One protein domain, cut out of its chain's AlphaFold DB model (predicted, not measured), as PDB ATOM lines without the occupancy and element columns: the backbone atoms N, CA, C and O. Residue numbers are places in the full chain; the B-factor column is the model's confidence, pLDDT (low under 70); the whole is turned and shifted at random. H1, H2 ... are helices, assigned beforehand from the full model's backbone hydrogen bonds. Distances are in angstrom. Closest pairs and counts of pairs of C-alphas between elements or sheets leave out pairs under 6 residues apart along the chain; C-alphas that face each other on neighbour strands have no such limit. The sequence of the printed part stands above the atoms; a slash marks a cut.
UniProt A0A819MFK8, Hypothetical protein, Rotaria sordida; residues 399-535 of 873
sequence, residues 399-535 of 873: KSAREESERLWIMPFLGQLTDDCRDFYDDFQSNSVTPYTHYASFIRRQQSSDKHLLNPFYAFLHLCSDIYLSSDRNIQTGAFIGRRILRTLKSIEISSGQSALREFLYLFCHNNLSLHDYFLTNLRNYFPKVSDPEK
ATOM      1  N   LYS A 399      18.746  28.661   1.341       39.44
ATOM      2  CA  LYS A 399      19.204  29.773   2.183       39.44
ATOM      3  C   LYS A 399      18.232  30.937   1.987       39.44
ATOM      4  O   LYS A 399      18.566  31.896   1.301       39.44
ATOM      5  N   SER A 400      17.023  30.845   2.530       38.47
ATOM      6  CA  SER A 400      16.062  31.945   2.415       38.47
ATOM      7  C   SER A 400      16.294  32.994   3.496       38.47
ATOM      8  O   SER A 400      16.694  32.697   4.626       38.47
ATOM      9  N   ALA A 401      16.035  34.250   3.135       39.34
ATOM     10  CA  ALA A 401      15.899  35.338   4.088       39.34
ATOM     11  C   ALA A 401      14.782  35.013   5.104       39.34
ATOM     12  O   ALA A 401      13.809  34.327   4.788       39.34
ATOM     13  N   ARG A 402      14.916  35.525   6.333       38.12
ATOM     14  CA  ARG A 402      14.036  35.226   7.483       38.12
ATOM     15  C   ARG A 402      12.532  35.367   7.160       38.12
ATOM     16  O   ARG A 402      11.734  34.553   7.609       38.12
ATOM     17  N   GLU A 403      12.150  36.316   6.309       38.50
ATOM     18  CA  GLU A 403      10.748  36.571   5.925       38.50
ATOM     19  C   GLU A 403      10.134  35.502   4.996       38.50
ATOM     20  O   GLU A 403       8.955  35.168   5.121       38.50
ATOM     21  N   GLU A 404      10.913  34.906   4.088       42.91
ATOM     22  CA  GLU A 404      10.440  33.804   3.234       42.91
ATOM     23  C   GLU A 404      10.258  32.511   4.040       42.91
ATOM     24  O   GLU A 404       9.324  31.745   3.787       42.91
ATOM     25  N   SER A 405      11.098  32.301   5.061       47.22
ATOM     26  CA  SER A 405      10.972  31.154   5.963       47.22
ATOM     27  C   SER A 405       9.697  31.191   6.818       47.22
ATOM     28  O   SER A 405       9.051  30.158   6.995       47.22
ATOM     29  N   GLU A 406       9.262  32.373   7.266       52.31
ATOM     30  CA  GLU A 406       8.034  32.520   8.059       52.31
ATOM     31  C   GLU A 406       6.771  32.239   7.228       52.31
ATOM     32  O   GLU A 406       5.855  31.558   7.692       52.31
ATOM     33  N   ARG A 407       6.725  32.671   5.959       56.25
ATOM     34  CA  ARG A 407       5.578  32.410   5.067       56.25
ATOM     35  C   ARG A 407       5.425  30.931   4.710       56.25
ATOM     36  O   ARG A 407       4.299  30.432   4.664       56.25
ATOM     37  N   LEU A 408       6.539  30.228   4.489       55.00
ATOM     38  CA  LEU A 408       6.552  28.780   4.240       55.00
ATOM     39  C   LEU A 408       6.015  27.980   5.433       55.00
ATOM     40  O   LEU A 408       5.470  26.895   5.241       55.00
ATOM     41  N   TRP A 409       6.127  28.529   6.642       62.91
ATOM     42  CA  TRP A 409       5.602  27.927   7.862       62.91
ATOM     43  C   TRP A 409       4.158  28.352   8.187       62.91
ATOM     44  O   TRP A 409       3.376  27.551   8.689       62.91
ATOM     45  N   ILE A 410       3.747  29.583   7.881       63.81
ATOM     46  CA  ILE A 410       2.389  30.079   8.169       63.81
ATOM     47  C   ILE A 410       1.335  29.470   7.226       63.81
ATOM     48  O   ILE A 410       0.200  29.196   7.625       63.81
ATOM     49  N   MET A 411       1.691  29.250   5.959       64.69
ATOM     50  CA  MET A 411       0.742  28.811   4.933       64.69
ATOM     51  C   MET A 411       0.171  27.396   5.142       64.69
ATOM     52  O   MET A 411      -1.041  27.236   4.962       64.69
ATOM     53  N   PRO A 412       0.957  26.371   5.528       65.00
ATOM     54  CA  PRO A 412       0.406  25.049   5.825       65.00
ATOM     55  C   PRO A 412      -0.452  25.048   7.100       65.00
ATOM     56  O   PRO A 412      -1.498  24.403   7.123       65.00
ATOM     57  N   PHE A 413      -0.094  25.847   8.111       73.38
ATOM     58  CA  PHE A 413      -0.907  26.036   9.318       73.38
ATOM     59  C   PHE A 413      -2.269  26.674   8.996       73.38
ATOM     60  O   PHE A 413      -3.311  26.177   9.425       73.38
ATOM     61  N   LEU A 414      -2.291  27.714   8.147       75.75
ATOM     62  CA  LEU A 414      -3.534  28.271   7.595       75.75
ATOM     63  C   LEU A 414      -4.328  27.218   6.803       75.75
ATOM     64  O   LEU A 414      -5.562  27.240   6.794       75.75
ATOM     65  N   GLY A 415      -3.615  26.324   6.114       70.62
ATOM     66  CA  GLY A 415      -4.140  25.134   5.452       70.62
ATOM     67  C   GLY A 415      -5.003  24.300   6.386       70.62
ATOM     68  O   GLY A 415      -6.208  24.214   6.162       70.62
ATOM     69  N   GLN A 416      -4.406  23.804   7.468       75.88
ATOM     70  CA  GLN A 416      -5.085  22.957   8.448       75.88
ATOM     71  C   GLN A 416      -6.314  23.644   9.060       75.88
ATOM     72  O   GLN A 416      -7.402  23.082   9.056       75.88
ATOM     73  N   LEU A 417      -6.190  24.910   9.482       82.25
ATOM     74  CA  LEU A 417      -7.328  25.664  10.034       82.25
ATOM     75  C   LEU A 417      -8.453  25.901   9.024       82.25
ATOM     76  O   LEU A 417      -9.579  26.203   9.420       82.25
ATOM     77  N   THR A 418      -8.148  25.841   7.727       79.81
ATOM     78  CA  THR A 418      -9.163  25.923   6.679       79.81
ATOM     79  C   THR A 418      -9.932  24.616   6.566       79.81
ATOM     80  O   THR A 418     -11.146  24.668   6.394       79.81
ATOM     81  N   ASP A 419      -9.242  23.482   6.631       76.69
ATOM     82  CA  ASP A 419      -9.849  22.166   6.449       76.69
ATOM     83  C   ASP A 419     -10.718  21.819   7.671       76.69
ATOM     84  O   ASP A 419     -11.921  21.629   7.499       76.69
ATOM     85  N   ASP A 420     -10.208  22.003   8.898       84.00
ATOM     86  CA  ASP A 420     -10.989  21.861  10.145       84.00
ATOM     87  C   ASP A 420     -12.247  22.763  10.175       84.00
ATOM     88  O   ASP A 420     -13.250  22.468  10.825       84.00
ATOM     89  N   CYS A 421     -12.198  23.911   9.490       84.69
ATOM     90  CA  CYS A 421     -13.331  24.831   9.371       84.69
ATOM     91  C   CYS A 421     -14.386  24.317   8.384       84.69
ATOM     92  O   CYS A 421     -15.584  24.454   8.630       84.69
ATOM     93  N   ARG A 422     -13.956  23.733   7.258       80.31
ATOM     94  CA  ARG A 422     -14.862  23.171   6.242       80.31
ATOM     95  C   ARG A 422     -15.560  21.917   6.742       80.31
ATOM     96  O   ARG A 422     -16.751  21.768   6.474       80.31
ATOM     97  N   ASP A 423     -14.831  21.099   7.490       79.06
ATOM     98  CA  ASP A 423     -15.283  19.796   7.976       79.06
ATOM     99  C   ASP A 423     -15.960  19.897   9.355       79.06
ATOM    100  O   ASP A 423     -16.448  18.909   9.897       79.06
ATOM    101  N   PHE A 424     -16.100  21.120   9.891       87.38
ATOM    102  CA  PHE A 424     -16.642  21.400  11.222       87.38
ATOM    103  C   PHE A 424     -17.906  20.606  11.572       87.38
ATOM    104  O   PHE A 424     -17.995  20.074  12.673       87.38
ATOM    105  N   TYR A 425     -18.904  20.543  10.686       83.19
ATOM    106  CA  TYR A 425     -20.159  19.845  10.987       83.19
ATOM    107  C   TYR A 425     -20.004  18.324  10.985       83.19
ATOM    108  O   TYR A 425     -20.607  17.661  11.832       83.19
ATOM    109  N   ASP A 426     -19.190  17.787  10.079       77.06
ATOM    110  CA  ASP A 426     -18.890  16.360  10.024       77.06
ATOM    111  C   ASP A 426     -18.106  15.925  11.269       77.06
ATOM    112  O   ASP A 426     -18.456  14.914  11.887       77.06
ATOM    113  N   ASP A 427     -17.141  16.744  11.696       81.31
ATOM    114  CA  ASP A 427     -16.348  16.548  12.912       81.31
ATOM    115  C   ASP A 427     -17.178  16.709  14.187       81.31
ATOM    116  O   ASP A 427     -17.048  15.950  15.151       81.31
ATOM    117  N   PHE A 428     -18.072  17.699  14.211       83.25
ATOM    118  CA  PHE A 428     -18.934  17.938  15.361       83.25
ATOM    119  C   PHE A 428     -19.910  16.773  15.565       83.25
ATOM    120  O   PHE A 428     -20.174  16.381  16.700       83.25
ATOM    121  N   GLN A 429     -20.423  16.187  14.478       79.62
ATOM    122  CA  GLN A 429     -21.287  15.004  14.536       79.62
ATOM    123  C   GLN A 429     -20.529  13.729  14.926       79.62
ATOM    124  O   GLN A 429     -21.092  12.870  15.605       79.62
ATOM    125  N   SER A 430     -19.265  13.591  14.521       69.00
ATOM    126  CA  SER A 430     -18.428  12.428  14.846       69.00
ATOM    127  C   SER A 430     -17.795  12.493  16.245       69.00
ATOM    128  O   SER A 430     -17.127  11.541  16.658       69.00
ATOM    129  N   ASN A 431     -18.035  13.576  16.997       75.94
ATOM    130  CA  ASN A 431     -17.354  13.907  18.253       75.94
ATOM    131  C   ASN A 431     -15.823  14.003  18.106       75.94
ATOM    132  O   ASN A 431     -15.095  13.785  19.081       75.94
ATOM    133  N   SER A 432     -15.332  14.335  16.910       79.75
ATOM    134  CA  SER A 432     -13.927  14.661  16.677       79.75
ATOM    135  C   SER A 432     -13.602  16.007  17.320       79.75
ATOM    136  O   SER A 432     -14.368  16.969  17.224       79.75
ATOM    137  N   VAL A 433     -12.472  16.080  18.022       84.50
ATOM    138  CA  VAL A 433     -12.048  17.283  18.747       84.50
ATOM    139  C   VAL A 433     -11.042  18.054  17.898       84.50
ATOM    140  O   VAL A 433      -9.864  17.714  17.856       84.50
ATOM    141  N   THR A 434     -11.511  19.124  17.268       87.81
ATOM    142  CA  THR A 434     -10.703  20.125  16.563       87.81
ATOM    143  C   THR A 434     -10.784  21.455  17.317       87.81
ATOM    144  O   THR A 434     -11.649  21.611  18.193       87.81
ATOM    145  N   PRO A 435      -9.940  22.456  16.999       89.81
ATOM    146  CA  PRO A 435     -10.088  23.788  17.580       89.81
ATOM    147  C   PRO A 435     -11.521  24.330  17.438       89.81
ATOM    148  O   PRO A 435     -12.072  24.884  18.392       89.81
ATOM    149  N   TYR A 436     -12.165  24.105  16.284       92.00
ATOM    150  CA  TYR A 436     -13.535  24.547  16.006       92.00
ATOM    151  C   TYR A 436     -14.587  23.782  16.815       92.00
ATOM    152  O   TYR A 436     -15.428  24.411  17.463       92.00
ATOM    153  N   THR A 437     -14.556  22.447  16.828       91.38
ATOM    154  CA  THR A 437     -15.579  21.657  17.535       91.38
ATOM    155  C   THR A 437     -15.465  21.778  19.056       91.38
ATOM    156  O   THR A 437     -16.491  21.833  19.749       91.38
ATOM    157  N   HIS A 438     -14.240  21.907  19.585       90.31
ATOM    158  CA  HIS A 438     -14.009  22.148  21.008       90.31
ATOM    159  C   HIS A 438     -14.505  23.535  21.429       90.31
ATOM    160  O   HIS A 438     -15.251  23.645  22.405       90.31
ATOM    161  N   TYR A 439     -14.188  24.580  20.653       90.31
ATOM    162  CA  TYR A 439     -14.681  25.937  20.905       90.31
ATOM    163  C   TYR A 439     -16.211  26.016  20.853       90.31
ATOM    164  O   TYR A 439     -16.833  26.569  21.760       90.31
ATOM    165  N   ALA A 440     -16.844  25.411  19.845       90.31
ATOM    166  CA  ALA A 440     -18.303  25.384  19.743       90.31
ATOM    167  C   ALA A 440     -18.955  24.680  20.947       90.31
ATOM    168  O   ALA A 440     -19.949  25.167  21.492       90.31
ATOM    169  N   SER A 441     -18.379  23.560  21.399       88.81
ATOM    170  CA  SER A 441     -18.840  22.843  22.595       88.81
ATOM    171  C   SER A 441     -18.670  23.679  23.866       88.81
ATOM    172  O   SER A 441     -19.577  23.716  24.699       88.81
ATOM    173  N   PHE A 442     -17.543  24.382  23.998       86.94
ATOM    174  CA  PHE A 442     -17.258  25.288  25.109       86.94
ATOM    175  C   PHE A 442     -18.284  26.430  25.194       86.94
ATOM    176  O   PHE A 442     -18.885  26.635  26.251       86.94
ATOM    177  N   ILE A 443     -18.566  27.105  24.071       85.69
ATOM    178  CA  ILE A 443     -19.564  28.185  24.000       85.69
ATOM    179  C   ILE A 443     -20.978  27.670  24.303       85.69
ATOM    180  O   ILE A 443     -21.700  28.277  25.096       85.69
ATOM    181  N   ARG A 444     -21.381  26.525  23.730       84.06
ATOM    182  CA  ARG A 444     -22.725  25.950  23.945       84.06
ATOM    183  C   ARG A 444     -22.970  25.498  25.386       84.06
ATOM    184  O   ARG A 444     -24.104  25.568  25.849       84.06
ATOM    185  N   ARG A 445     -21.936  25.043  26.103       79.88
ATOM    186  CA  ARG A 445     -22.047  24.601  27.505       79.88
ATOM    187  C   ARG A 445     -22.124  25.763  28.512       79.88
ATOM    188  O   ARG A 445     -22.258  25.479  29.697       79.88
ATOM    189  N   GLN A 446     -22.037  27.030  28.072       62.56
ATOM    190  CA  GLN A 446     -22.044  28.237  28.924       62.56
ATOM    191  C   GLN A 446     -21.194  28.082  30.201       62.56
ATOM    192  O   GLN A 446     -21.624  28.434  31.303       62.56
ATOM    193  N   GLN A 447     -19.990  27.504  30.084       55.31
ATOM    194  CA  GLN A 447     -19.152  27.286  31.261       55.31
ATOM    195  C   GLN A 447     -18.696  28.630  31.836       55.31
ATOM    196  O   GLN A 447     -17.795  29.286  31.325       55.31
ATOM    197  N   SER A 448     -19.349  29.011  32.933       45.72
ATOM    198  CA  SER A 448     -19.084  30.185  33.763       45.72
ATOM    199  C   SER A 448     -17.863  29.927  34.648       45.72
ATOM    200  O   SER A 448     -17.974  29.797  35.862       45.72
ATOM    201  N   SER A 449     -16.699  29.744  34.036       48.91
ATOM    202  CA  SER A 449     -15.441  29.552  34.761       48.91
ATOM    203  C   SER A 449     -14.355  30.398  34.116       48.91
ATOM    204  O   SER A 449     -14.462  30.678  32.925       48.91
ATOM    205  N   ASP A 450     -13.324  30.771  34.879       52.91
ATOM    206  CA  ASP A 450     -12.162  31.619  34.518       52.91
ATOM    207  C   ASP A 450     -11.327  31.148  33.299       52.91
ATOM    208  O   ASP A 450     -10.188  31.564  33.086       52.91
ATOM    209  N   LYS A 451     -11.858  30.226  32.496       65.81
ATOM    210  CA  LYS A 451     -11.236  29.627  31.324       65.81
ATOM    211  C   LYS A 451     -11.637  30.413  30.082       65.81
ATOM    212  O   LYS A 451     -12.810  30.498  29.737       65.81
ATOM    213  N   HIS A 452     -10.644  30.940  29.377       74.69
ATOM    214  CA  HIS A 452     -10.823  31.600  28.090       74.69
ATOM    215  C   HIS A 452     -10.206  30.745  26.986       74.69
ATOM    216  O   HIS A 452      -9.045  30.350  27.092       74.69
ATOM    217  N   LEU A 453     -10.983  30.488  25.933       84.56
ATOM    218  CA  LEU A 453     -10.528  29.778  24.742       84.56
ATOM    219  C   LEU A 453     -10.448  30.748  23.561       84.56
ATOM    220  O   LEU A 453     -11.345  31.578  23.373       84.56
ATOM    221  N   LEU A 454      -9.379  30.654  22.770       86.75
ATOM    222  CA  LEU A 454      -9.231  31.440  21.554       86.75
ATOM    223  C   LEU A 454     -10.283  30.997  20.541       86.75
ATOM    224  O   LEU A 454     -10.462  29.812  20.274       86.75
ATOM    225  N   ASN A 455     -10.967  31.968  19.946       89.38
ATOM    226  CA  ASN A 455     -11.883  31.691  18.855       89.38
ATOM    227  C   ASN A 455     -11.081  31.271  17.604       89.38
ATOM    228  O   ASN A 455     -10.344  32.100  17.058       89.38
ATOM    229  N   PRO A 456     -11.214  30.021  17.123       89.81
ATOM    230  CA  PRO A 456     -10.393  29.498  16.032       89.81
ATOM    231  C   PRO A 456     -10.704  30.168  14.690       89.81
ATOM    232  O   PRO A 456      -9.806  30.339  13.868       89.81
ATOM    233  N   PHE A 457     -11.937  30.642  14.490       91.00
ATOM    234  CA  PHE A 457     -12.291  31.416  13.304       91.00
ATOM    235  C   PHE A 457     -11.632  32.801  13.322       91.00
ATOM    236  O   PHE A 457     -11.163  33.281  12.292       91.00
ATOM    237  N   TYR A 458     -11.527  33.437  14.493       90.56
ATOM    238  CA  TYR A 458     -10.792  34.700  14.619       90.56
ATOM    239  C   TYR A 458      -9.290  34.489  14.434       90.56
ATOM    240  O   TYR A 458      -8.660  35.293  13.756       90.56
ATOM    241  N   ALA A 459      -8.727  33.399  14.963       85.75
ATOM    242  CA  ALA A 459      -7.335  33.028  14.713       85.75
ATOM    243  C   ALA A 459      -7.065  32.858  13.206       85.75
ATOM    244  O   ALA A 459      -6.121  33.442  12.682       85.75
ATOM    245  N   PHE A 460      -7.948  32.152  12.489       88.00
ATOM    246  CA  PHE A 460      -7.902  32.024  11.030       88.00
ATOM    247  C   PHE A 460      -7.930  33.391  10.317       88.00
ATOM    248  O   PHE A 460      -7.088  33.659   9.458       88.00
ATOM    249  N   LEU A 461      -8.848  34.290  10.692       87.19
ATOM    250  CA  LEU A 461      -8.967  35.625  10.089       87.19
ATOM    251  C   LEU A 461      -7.783  36.550  10.416       87.19
ATOM    252  O   LEU A 461      -7.352  37.323   9.558       87.19
ATOM    253  N   HIS A 462      -7.239  36.471  11.629       84.62
ATOM    254  CA  HIS A 462      -6.034  37.204  12.009       84.62
ATOM    255  C   HIS A 462      -4.808  36.693  11.256       84.62
ATOM    256  O   HIS A 462      -4.035  37.509  10.772       84.62
ATOM    257  N   LEU A 463      -4.677  35.381  11.059       80.81
ATOM    258  CA  LEU A 463      -3.600  34.814  10.253       80.81
ATOM    259  C   LEU A 463      -3.697  35.277   8.792       80.81
ATOM    260  O   LEU A 463      -2.712  35.714   8.206       80.81
ATOM    261  N   CYS A 464      -4.905  35.265   8.219       81.94
ATOM    262  CA  CYS A 464      -5.180  35.864   6.910       81.94
ATOM    263  C   CYS A 464      -4.767  37.344   6.846       81.94
ATOM    264  O   CYS A 464      -4.149  37.770   5.871       81.94
ATOM    265  N   SER A 465      -5.083  38.107   7.892       81.06
ATOM    266  CA  SER A 465      -4.744  39.526   8.018       81.06
ATOM    267  C   SER A 465      -3.237  39.754   8.111       81.06
ATOM    268  O   SER A 465      -2.709  40.604   7.403       81.06
ATOM    269  N   ASP A 466      -2.529  38.976   8.928       77.81
ATOM    270  CA  ASP A 466      -1.079  39.078   9.095       77.81
ATOM    271  C   ASP A 466      -0.347  38.702   7.793       77.81
ATOM    272  O   ASP A 466       0.590  39.390   7.390       77.81
ATOM    273  N   ILE A 467      -0.807  37.673   7.064       73.06
ATOM    274  CA  ILE A 467      -0.281  37.332   5.726       73.06
ATOM    275  C   ILE A 467      -0.509  38.486   4.748       73.06
ATOM    276  O   ILE A 467       0.372  38.833   3.962       73.06
ATOM    277  N   TYR A 468      -1.689  39.099   4.784       74.75
ATOM    278  CA  TYR A 468      -1.998  40.208   3.895       74.75
ATOM    279  C   TYR A 468      -1.155  41.450   4.214       74.75
ATOM    280  O   TYR A 468      -0.556  42.029   3.306       74.75
ATOM    281  N   LEU A 469      -1.020  41.808   5.493       74.12
ATOM    282  CA  LEU A 469      -0.196  42.930   5.951       74.12
ATOM    283  C   LEU A 469       1.291  42.708   5.665       74.12
ATOM    284  O   LEU A 469       1.931  43.600   5.119       74.12
ATOM    285  N   SER A 470       1.819  41.515   5.948       67.19
ATOM    286  CA  SER A 470       3.215  41.156   5.649       67.19
ATOM    287  C   SER A 470       3.514  41.092   4.153       67.19
ATOM    288  O   SER A 470       4.676  41.080   3.765       67.19
ATOM    289  N   SER A 471       2.490  41.046   3.295       59.53
ATOM    290  CA  SER A 471       2.632  41.154   1.838       59.53
ATOM    291  C   SER A 471       2.562  42.594   1.316       59.53
ATOM    292  O   SER A 471       2.302  42.792   0.131       59.53
ATOM    293  N   ASP A 472       2.724  43.600   2.180       70.56
ATOM    294  CA  ASP A 472       2.494  45.022   1.881       70.56
ATOM    295  C   ASP A 472       1.105  45.286   1.287       70.56
ATOM    296  O   ASP A 472       0.950  46.068   0.346       70.56
ATOM    297  N   ARG A 473       0.088  44.569   1.785       69.75
ATOM    298  CA  ARG A 473      -1.291  44.624   1.273       69.75
ATOM    299  C   ARG A 473      -1.399  44.351  -0.233       69.75
ATOM    300  O   ARG A 473      -2.273  44.886  -0.918       69.75
ATOM    301  N   ASN A 474      -0.538  43.480  -0.766       70.19
ATOM    302  CA  ASN A 474      -0.544  43.107  -2.177       70.19
ATOM    303  C   ASN A 474      -1.935  42.625  -2.627       70.19
ATOM    304  O   ASN A 474      -2.486  41.666  -2.085       70.19
ATOM    305  N   ILE A 475      -2.481  43.261  -3.666       56.69
ATOM    306  CA  ILE A 475      -3.834  43.005  -4.184       56.69
ATOM    307  C   ILE A 475      -4.050  41.528  -4.545       56.69
ATOM    308  O   ILE A 475      -5.129  40.985  -4.317       56.69
ATOM    309  N   GLN A 476      -3.040  40.853  -5.100       54.41
ATOM    310  CA  GLN A 476      -3.135  39.439  -5.464       54.41
ATOM    311  C   GLN A 476      -3.210  38.550  -4.221       54.41
ATOM    312  O   GLN A 476      -4.027  37.627  -4.189       54.41
ATOM    313  N   THR A 477      -2.414  38.855  -3.193       58.47
ATOM    314  CA  THR A 477      -2.481  38.183  -1.889       58.47
ATOM    315  C   THR A 477      -3.841  38.420  -1.238       58.47
ATOM    316  O   THR A 477      -4.503  37.457  -0.861       58.47
ATOM    317  N   GLY A 478      -4.323  39.666  -1.206       60.56
ATOM    318  CA  GLY A 478      -5.649  40.016  -0.689       60.56
ATOM    319  C   GLY A 478      -6.780  39.294  -1.428       60.56
ATOM    320  O   GLY A 478      -7.643  38.687  -0.800       60.56
ATOM    321  N   ALA A 479      -6.732  39.241  -2.764       64.50
ATOM    322  CA  ALA A 479      -7.703  38.510  -3.577       64.50
ATOM    323  C   ALA A 479      -7.606  36.984  -3.404       64.50
ATOM    324  O   ALA A 479      -8.612  36.277  -3.486       64.50
ATOM    325  N   PHE A 480      -6.410  36.432  -3.197       68.31
ATOM    326  CA  PHE A 480      -6.225  35.014  -2.886       68.31
ATOM    327  C   PHE A 480      -6.820  34.665  -1.516       68.31
ATOM    328  O   PHE A 480      -7.633  33.742  -1.425       68.31
ATOM    329  N   ILE A 481      -6.479  35.437  -0.484       74.06
ATOM    330  CA  ILE A 481      -6.955  35.254   0.887       74.06
ATOM    331  C   ILE A 481      -8.470  35.470   0.974       74.06
ATOM    332  O   ILE A 481      -9.185  34.598   1.467       74.06
ATOM    333  N   GLY A 482      -8.998  36.547   0.388       73.50
ATOM    334  CA  GLY A 482     -10.436  36.818   0.335       73.50
ATOM    335  C   GLY A 482     -11.237  35.713  -0.352       73.50
ATOM    336  O   GLY A 482     -12.271  35.278   0.156       73.50
ATOM    337  N   ARG A 483     -10.735  35.182  -1.478       77.19
ATOM    338  CA  ARG A 483     -11.341  34.009  -2.135       77.19
ATOM    339  C   ARG A 483     -11.304  32.772  -1.256       77.19
ATOM    340  O   ARG A 483     -12.270  32.011  -1.247       77.19
ATOM    341  N   ARG A 484     -10.194  32.546  -0.551       78.75
ATOM    342  CA  ARG A 484     -10.047  31.406   0.354       78.75
ATOM    343  C   ARG A 484     -11.087  31.477   1.472       78.75
ATOM    344  O   ARG A 484     -11.811  30.503   1.641       78.75
ATOM    345  N   ILE A 485     -11.234  32.631   2.127       80.19
ATOM    346  CA  ILE A 485     -12.240  32.868   3.177       80.19
ATOM    347  C   ILE A 485     -13.657  32.576   2.653       80.19
ATOM    348  O   ILE A 485     -14.384  31.773   3.237       80.19
ATOM    349  N   LEU A 486     -14.034  33.160   1.509       81.75
ATOM    350  CA  LEU A 486     -15.369  32.971   0.923       81.75
ATOM    351  C   LEU A 486     -15.649  31.518   0.525       81.75
ATOM    352  O   LEU A 486     -16.767  31.037   0.704       81.75
ATOM    353  N   ARG A 487     -14.650  30.802  -0.004       76.12
ATOM    354  CA  ARG A 487     -14.783  29.382  -0.364       76.12
ATOM    355  C   ARG A 487     -14.935  28.486   0.851       76.12
ATOM    356  O   ARG A 487     -15.760  27.583   0.817       76.12
ATOM    357  N   THR A 488     -14.169  28.738   1.906       79.44
ATOM    358  CA  THR A 488     -14.284  27.997   3.165       79.44
ATOM    359  C   THR A 488     -15.701  28.103   3.720       79.44
ATOM    360  O   THR A 488     -16.342  27.082   3.941       79.44
ATOM    361  N   LEU A 489     -16.249  29.318   3.795       83.75
ATOM    362  CA  LEU A 489     -17.626  29.535   4.247       83.75
ATOM    363  C   LEU A 489     -18.674  28.966   3.273       83.75
ATOM    364  O   LEU A 489     -19.694  28.432   3.703       83.75
ATOM    365  N   LYS A 490     -18.433  29.025   1.953       79.62
ATOM    366  CA  LYS A 490     -19.310  28.383   0.957       79.62
ATOM    367  C   LYS A 490     -19.362  26.869   1.136       79.62
ATOM    368  O   LYS A 490     -20.434  26.298   0.973       79.62
ATOM    369  N   SER A 491     -18.229  26.236   1.431       72.81
ATOM    370  CA  SER A 491     -18.138  24.784   1.613       72.81
ATOM    371  C   SER A 491     -19.102  24.309   2.696       72.81
ATOM    372  O   SER A 491     -19.857  23.376   2.453       72.81
ATOM    373  N   ILE A 492     -19.157  25.032   3.820       76.50
ATOM    374  CA  ILE A 492     -20.080  24.765   4.933       76.50
ATOM    375  C   ILE A 492     -21.545  24.855   4.471       76.50
ATOM    376  O   ILE A 492     -22.367  24.009   4.815       76.50
ATOM    377  N   GLU A 493     -21.890  25.859   3.654       75.19
ATOM    378  CA  GLU A 493     -23.249  25.980   3.107       75.19
ATOM    379  C   GLU A 493     -23.598  24.833   2.145       75.19
ATOM    380  O   GLU A 493     -24.734  24.363   2.143       75.19
ATOM    381  N   ILE A 494     -22.646  24.391   1.314       66.38
ATOM    382  CA  ILE A 494     -22.865  23.304   0.349       66.38
ATOM    383  C   ILE A 494     -23.015  21.962   1.067       66.38
ATOM    384  O   ILE A 494     -23.919  21.205   0.720       66.38
ATOM    385  N   SER A 495     -22.144  21.666   2.035       64.56
ATOM    386  CA  SER A 495     -22.136  20.377   2.732       64.56
ATOM    387  C   SER A 495     -23.302  20.237   3.709       64.56
ATOM    388  O   SER A 495     -23.908  19.173   3.789       64.56
ATOM    389  N   SER A 496     -23.648  21.315   4.421       72.12
ATOM    390  CA  SER A 496     -24.540  21.258   5.590       72.12
ATOM    391  C   SER A 496     -25.793  22.139   5.470       72.12
ATOM    392  O   SER A 496     -26.661  22.122   6.344       72.12
ATOM    393  N   GLY A 497     -25.927  22.905   4.384       71.38
ATOM    394  CA  GLY A 497     -27.081  23.759   4.105       71.38
ATOM    395  C   GLY A 497     -26.966  25.195   4.635       71.38
ATOM    396  O   GLY A 497     -26.091  25.566   5.417       71.38
ATOM    397  N   GLN A 498     -27.898  26.051   4.206       72.50
ATOM    398  CA  GLN A 498     -27.869  27.490   4.506       72.50
ATOM    399  C   GLN A 498     -28.180  27.844   5.965       72.50
ATOM    400  O   GLN A 498     -27.692  28.858   6.471       72.50
ATOM    401  N   SER A 499     -28.971  27.023   6.654       79.94
ATOM    402  CA  SER A 499     -29.193  27.154   8.097       79.94
ATOM    403  C   SER A 499     -27.914  26.881   8.889       79.94
ATOM    404  O   SER A 499     -27.629  27.619   9.829       79.94
ATOM    405  N   ALA A 500     -27.115  25.897   8.463       82.06
ATOM    406  CA  ALA A 500     -25.860  25.525   9.107       82.06
ATOM    407  C   ALA A 500     -24.814  26.645   9.004       82.06
ATOM    408  O   ALA A 500     -24.247  27.062  10.003       82.06
ATOM    409  N   LEU A 501     -24.630  27.261   7.832       84.56
ATOM    410  CA  LEU A 501     -23.711  28.403   7.718       84.56
ATOM    411  C   LEU A 501     -24.087  29.574   8.652       84.56
ATOM    412  O   LEU A 501     -23.209  30.208   9.238       84.56
ATOM    413  N   ARG A 502     -25.385  29.880   8.795       87.12
ATOM    414  CA  ARG A 502     -25.842  30.938   9.715       87.12
ATOM    415  C   ARG A 502     -25.546  30.586  11.165       87.12
ATOM    416  O   ARG A 502     -25.087  31.442  11.908       87.12
ATOM    417  N   GLU A 503     -25.800  29.342  11.553       88.69
ATOM    418  CA  GLU A 503     -25.492  28.860  12.894       88.69
ATOM    419  C   GLU A 503     -23.982  28.887  13.169       88.69
ATOM    420  O   GLU A 503     -23.570  29.378  14.216       88.69
ATOM    421  N   PHE A 504     -23.154  28.448  12.218       91.50
ATOM    422  CA  PHE A 504     -21.699  28.548  12.304       91.50
ATOM    423  C   PHE A 504     -21.260  29.996  12.547       91.50
ATOM    424  O   PHE A 504     -20.581  30.291  13.529       91.50
ATOM    425  N   LEU A 505     -21.691  30.934  11.698       90.81
ATOM    426  CA  LEU A 505     -21.331  32.342  11.868       90.81
ATOM    427  C   LEU A 505     -21.858  32.901  13.193       90.81
ATOM    428  O   LEU A 505     -21.159  33.687  13.821       90.81
ATOM    429  N   TYR A 506     -23.040  32.488  13.653       89.06
ATOM    430  CA  TYR A 506     -23.549  32.885  14.965       89.06
ATOM    431  C   TYR A 506     -22.648  32.372  16.096       89.06
ATOM    432  O   TYR A 506     -22.286  33.140  16.980       89.06
ATOM    433  N   LEU A 507     -22.219  31.108  16.045       88.94
ATOM    434  CA  LEU A 507     -21.344  30.495  17.048       88.94
ATOM    435  C   LEU A 507     -19.940  31.100  17.080       88.94
ATOM    436  O   LEU A 507     -19.362  31.220  18.156       88.94
ATOM    437  N   PHE A 508     -19.380  31.471  15.928       91.31
ATOM    438  CA  PHE A 508     -17.993  31.939  15.829       91.31
ATOM    439  C   PHE A 508     -17.857  33.460  15.690       91.31
ATOM    440  O   PHE A 508     -16.770  33.983  15.894       91.31
ATOM    441  N   CYS A 509     -18.927  34.197  15.399       88.75
ATOM    442  CA  CYS A 509     -18.935  35.665  15.368       88.75
ATOM    443  C   CYS A 509     -19.863  36.266  16.437       88.75
ATOM    444  O   CYS A 509     -20.224  37.435  16.329       88.75
ATOM    445  N   HIS A 510     -20.249  35.508  17.475       82.19
ATOM    446  CA  HIS A 510     -21.169  35.973  18.532       82.19
ATOM    447  C   HIS A 510     -20.729  37.288  19.197       82.19
ATOM    448  O   HIS A 510     -21.563  38.136  19.497       82.19
ATOM    449  N   ASN A 511     -19.415  37.499  19.334       78.06
ATOM    450  CA  ASN A 511     -18.820  38.719  19.890       78.06
ATOM    451  C   ASN A 511     -18.683  39.875  18.877       78.06
ATOM    452  O   ASN A 511     -18.260  40.965  19.255       78.06
ATOM    453  N   ASN A 512     -18.971  39.659  17.589       82.69
ATOM    454  CA  ASN A 512     -18.904  40.689  16.554       82.69
ATOM    455  C   ASN A 512     -20.000  40.490  15.489       82.69
ATOM    456  O   ASN A 512     -19.771  39.946  14.404       82.69
ATOM    457  N   LEU A 513     -21.195  41.007  15.791       83.94
ATOM    458  CA  LEU A 513     -22.357  40.940  14.900       83.94
ATOM    459  C   LEU A 513     -22.132  41.658  13.557       83.94
ATOM    460  O   LEU A 513     -22.664  41.232  12.538       83.94
ATOM    461  N   SER A 514     -21.290  42.697  13.517       85.06
ATOM    462  CA  SER A 514     -20.973  43.388  12.259       85.06
ATOM    463  C   SER A 514     -20.184  42.499  11.291       85.06
ATOM    464  O   SER A 514     -20.448  42.499  10.088       85.06
ATOM    465  N   LEU A 515     -19.275  41.671  11.815       84.00
ATOM    466  CA  LEU A 515     -18.531  40.680  11.038       84.00
ATOM    467  C   LEU A 515     -19.445  39.537  10.570       84.00
ATOM    468  O   LEU A 515     -19.372  39.126   9.410       84.00
ATOM    469  N   HIS A 516     -20.341  39.071  11.447       88.75
ATOM    470  CA  HIS A 516     -21.395  38.112  11.103       88.75
ATOM    471  C   HIS A 516     -22.235  38.603   9.911       88.75
ATOM    472  O   HIS A 516     -22.362  37.909   8.895       88.75
ATOM    473  N   ASP A 517     -22.761  39.826  10.002       86.44
ATOM    474  CA  ASP A 517     -23.631  40.412   8.982       86.44
ATOM    475  C   ASP A 517     -22.877  40.703   7.681       86.44
ATOM    476  O   ASP A 517     -23.413  40.495   6.585       86.44
ATOM    477  N   TYR A 518     -21.610  41.115   7.785       88.31
ATOM    478  CA  TYR A 518     -20.735  41.316   6.637       88.31
ATOM    479  C   TYR A 518     -20.554  40.025   5.833       88.31
ATOM    480  O   TYR A 518     -20.743  40.029   4.609       88.31
ATOM    481  N   PHE A 519     -20.235  38.906   6.495       87.31
ATOM    482  CA  PHE A 519     -20.083  37.627   5.806       87.31
ATOM    483  C   PHE A 519     -21.398  37.164   5.185       87.31
ATOM    484  O   PHE A 519     -21.405  36.822   4.003       87.31
ATOM    485  N   LEU A 520     -22.524  37.230   5.904       84.88
ATOM    486  CA  LEU A 520     -23.826  36.853   5.339       84.88
ATOM    487  C   LEU A 520     -24.204  37.690   4.111       84.88
ATOM    488  O   LEU A 520     -24.713  37.149   3.126       84.88
ATOM    489  N   THR A 521     -23.939  38.996   4.140       83.12
ATOM    490  CA  THR A 521     -24.251  39.909   3.031       83.12
ATOM    491  C   THR A 521     -23.402  39.604   1.798       83.12
ATOM    492  O   THR A 521     -23.930  39.442   0.694       83.12
ATOM    493  N   ASN A 522     -22.088  39.460   1.971       79.00
ATOM    494  CA  ASN A 522     -21.182  39.175   0.859       79.00
ATOM    495  C   ASN A 522     -21.380  37.781   0.278       79.00
ATOM    496  O   ASN A 522     -21.340  37.612  -0.942       79.00
ATOM    497  N   LEU A 523     -21.677  36.800   1.125       72.56
ATOM    498  CA  LEU A 523     -21.992  35.445   0.697       72.56
ATOM    499  C   LEU A 523     -23.304  35.389  -0.103       72.56
ATOM    500  O   LEU A 523     -23.332  34.779  -1.172       72.56
ATOM    501  N   ARG A 524     -24.356  36.123   0.295       67.75
ATOM    502  CA  ARG A 524     -25.586  36.271  -0.518       67.75
ATOM    503  C   ARG A 524     -25.322  36.876  -1.897       67.75
ATOM    504  O   ARG A 524     -25.930  36.449  -2.873       67.75
ATOM    505  N   ASN A 525     -24.406  37.837  -1.994       64.12
ATOM    506  CA  ASN A 525     -24.003  38.425  -3.275       64.12
ATOM    507  C   ASN A 525     -23.138  37.473  -4.125       64.12
ATOM    508  O   ASN A 525     -23.107  37.588  -5.355       64.12
ATOM    509  N   TYR A 526     -22.446  36.539  -3.472       65.25
ATOM    510  CA  TYR A 526     -21.551  35.553  -4.071       65.25
ATOM    511  C   TYR A 526     -22.297  34.327  -4.634       65.25
ATOM    512  O   TYR A 526     -22.034  33.906  -5.763       65.25
ATOM    513  N   PHE A 527     -23.271  33.779  -3.900       56.25
ATOM    514  CA  PHE A 527     -23.911  32.488  -4.200       56.25
ATOM    515  C   PHE A 527     -24.690  32.376  -5.524       56.25
ATOM    516  O   PHE A 527     -24.633  31.308  -6.130       56.25
ATOM    517  N   PRO A 528     -25.350  33.422  -6.056       47.41
ATOM    518  CA  PRO A 528     -26.064  33.322  -7.330       47.41
ATOM    519  C   PRO A 528     -25.151  33.313  -8.569       47.41
ATOM    520  O   PRO A 528     -25.655  33.267  -9.691       47.41
ATOM    521  N   LYS A 529     -23.823  33.475  -8.420       47.09
ATOM    522  CA  LYS A 529     -22.952  33.886  -9.537       47.09
ATOM    523  C   LYS A 529     -21.847  32.910  -9.939       47.09
ATOM    524  O   LYS A 529     -21.216  33.194 -10.959       47.09
ATOM    525  N   VAL A 530     -21.615  31.805  -9.227       39.53
ATOM    526  CA  VAL A 530     -20.481  30.907  -9.513       39.53
ATOM    527  C   VAL A 530     -20.833  29.447  -9.202       39.53
ATOM    528  O   VAL A 530     -21.195  29.117  -8.080       39.53
ATOM    529  N   SER A 531     -20.700  28.570 -10.200       33.09
ATOM    530  CA  SER A 531     -20.648  27.114 -10.024       33.09
ATOM    531  C   SER A 531     -19.234  26.703  -9.590       33.09
ATOM    532  O   SER A 531     -18.291  26.926 -10.352       33.09
ATOM    533  N   ASP A 532     -19.078  26.103  -8.411       33.97
ATOM    534  CA  ASP A 532     -17.887  25.307  -8.041       33.97
ATOM    535  C   ASP A 532     -18.234  23.813  -8.247       33.97
ATOM    536  O   ASP A 532     -19.432  23.509  -8.199       33.97
ATOM    537  N   PRO A 533     -17.292  22.868  -8.507       40.47
ATOM    538  CA  PRO A 533     -16.012  22.736  -7.793       40.47
ATOM    539  C   PRO A 533     -14.776  22.294  -8.636       40.47
ATOM    540  O   PRO A 533     -14.875  21.748  -9.735       40.47
ATOM    541  N   GLU A 534     -13.575  22.520  -8.087       30.47
ATOM    542  CA  GLU A 534     -12.311  21.787  -8.354       30.47
ATOM    543  C   GLU A 534     -11.728  21.711  -9.787       30.47
ATOM    544  O   GLU A 534     -11.154  20.706 -10.208       30.47
ATOM    545  N   LYS A 535     -11.738  22.813 -10.548       32.97
ATOM    546  CA  LYS A 535     -10.971  22.914 -11.817       32.97
ATOM    547  C   LYS A 535     -10.218  24.237 -11.996       32.97
ATOM    548  O   LYS A 535     -10.235  24.830 -13.077       32.97
TER     549      LYS A 535
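AT A GLANCE: This is residues 399 to 535 of the 873 residues of the protein "Hypothetical protein" of Rotaria sordida (UniProt A0A819MFK8). What does the model look like? Three helices, H1, H4 and H5, make an up-and-down bundle, each running against the one before it, with H2, H3 and H6 gathered at the end where H1 and H5 finish and H4 begins. The bundle is only partly closed, for H1 meets H5 with residues 418 to 422 alone; H7 folds back from H6 and crosses near H5, and residues 445 to 450 stick out. What is printed, and how large is it? The printed part has 137 residues with seven named helices, H1 to H7 in chain order, and no named strand; the class is all helix. It is compact, with a radius of gyration of the C-alphas of 16.0 A and spans of 48 by 42 by 29 A.

IN THESE COORDINATES: Where do the first helices lie? H1 is residues 402 to 422, 31.3 A long, beginning at C-alpha 402 (14.036, 35.226, 7.483). H2 is residues 424 to 430 and H3 residues 435 to 444. Where do the others lie? H4 is residues 456 to 470, 20.7 A, and H5 residues 475 to 496, 31.6 A, starting at C-alpha 475 (-3.834, 43.005, -4.184). H6 is residues 498 to 508, and H7, residues 513 to 526 and 19.7 A long, ends at C-alpha 526 (-21.551, 35.553, -4.071).

HOW THE PARTS SIT: How does the bundle stand? H1 touches H4 at a shallow tilt of 30 degrees, opposite ways, closest at the C-alphas of Leu 417 and Phe 460, 6.5 A apart. H4 and H5 form a helical hairpin at 18 degrees, with C-alphas 468 and 478 closest at 5.9 A. What is at its end? H2 and H3 touch, about perpendicular at 78 degrees, with C-alphas 428 and 437 closest at 5.5 A. H5 touches H6 with residues 489 to 493 alone, at a steep tilt of 62 degrees, with C-alphas 493 and 501 closest at 5.2 A. Where is H7? H6 and H7, a helical hairpin, only just touch, with 3 pairs of C-alphas within 8 A, the closest being 505 and 516 at 5.8 A; H1 and H7 are apart. Are the helix backbones complete? Every O i to N i+4 pair is within hydrogen-bond range in H2, H3, H4, H5, H6 and H7, and 15 of 17 are in H1.

THE WHOLE: How far does it reach? The two C-alphas farthest apart, those of Lys 399 and Ser 448, are 49.6 A apart. Is there a cut or a long link? The printed part has no cut; the link H3 to H4, 11 residues, is long. Where is confidence low? The mean pLDDT of the printed part is 73.0, and 44 residues are under 70, among them 399 to 412, 446 to 451 and 524 to 535.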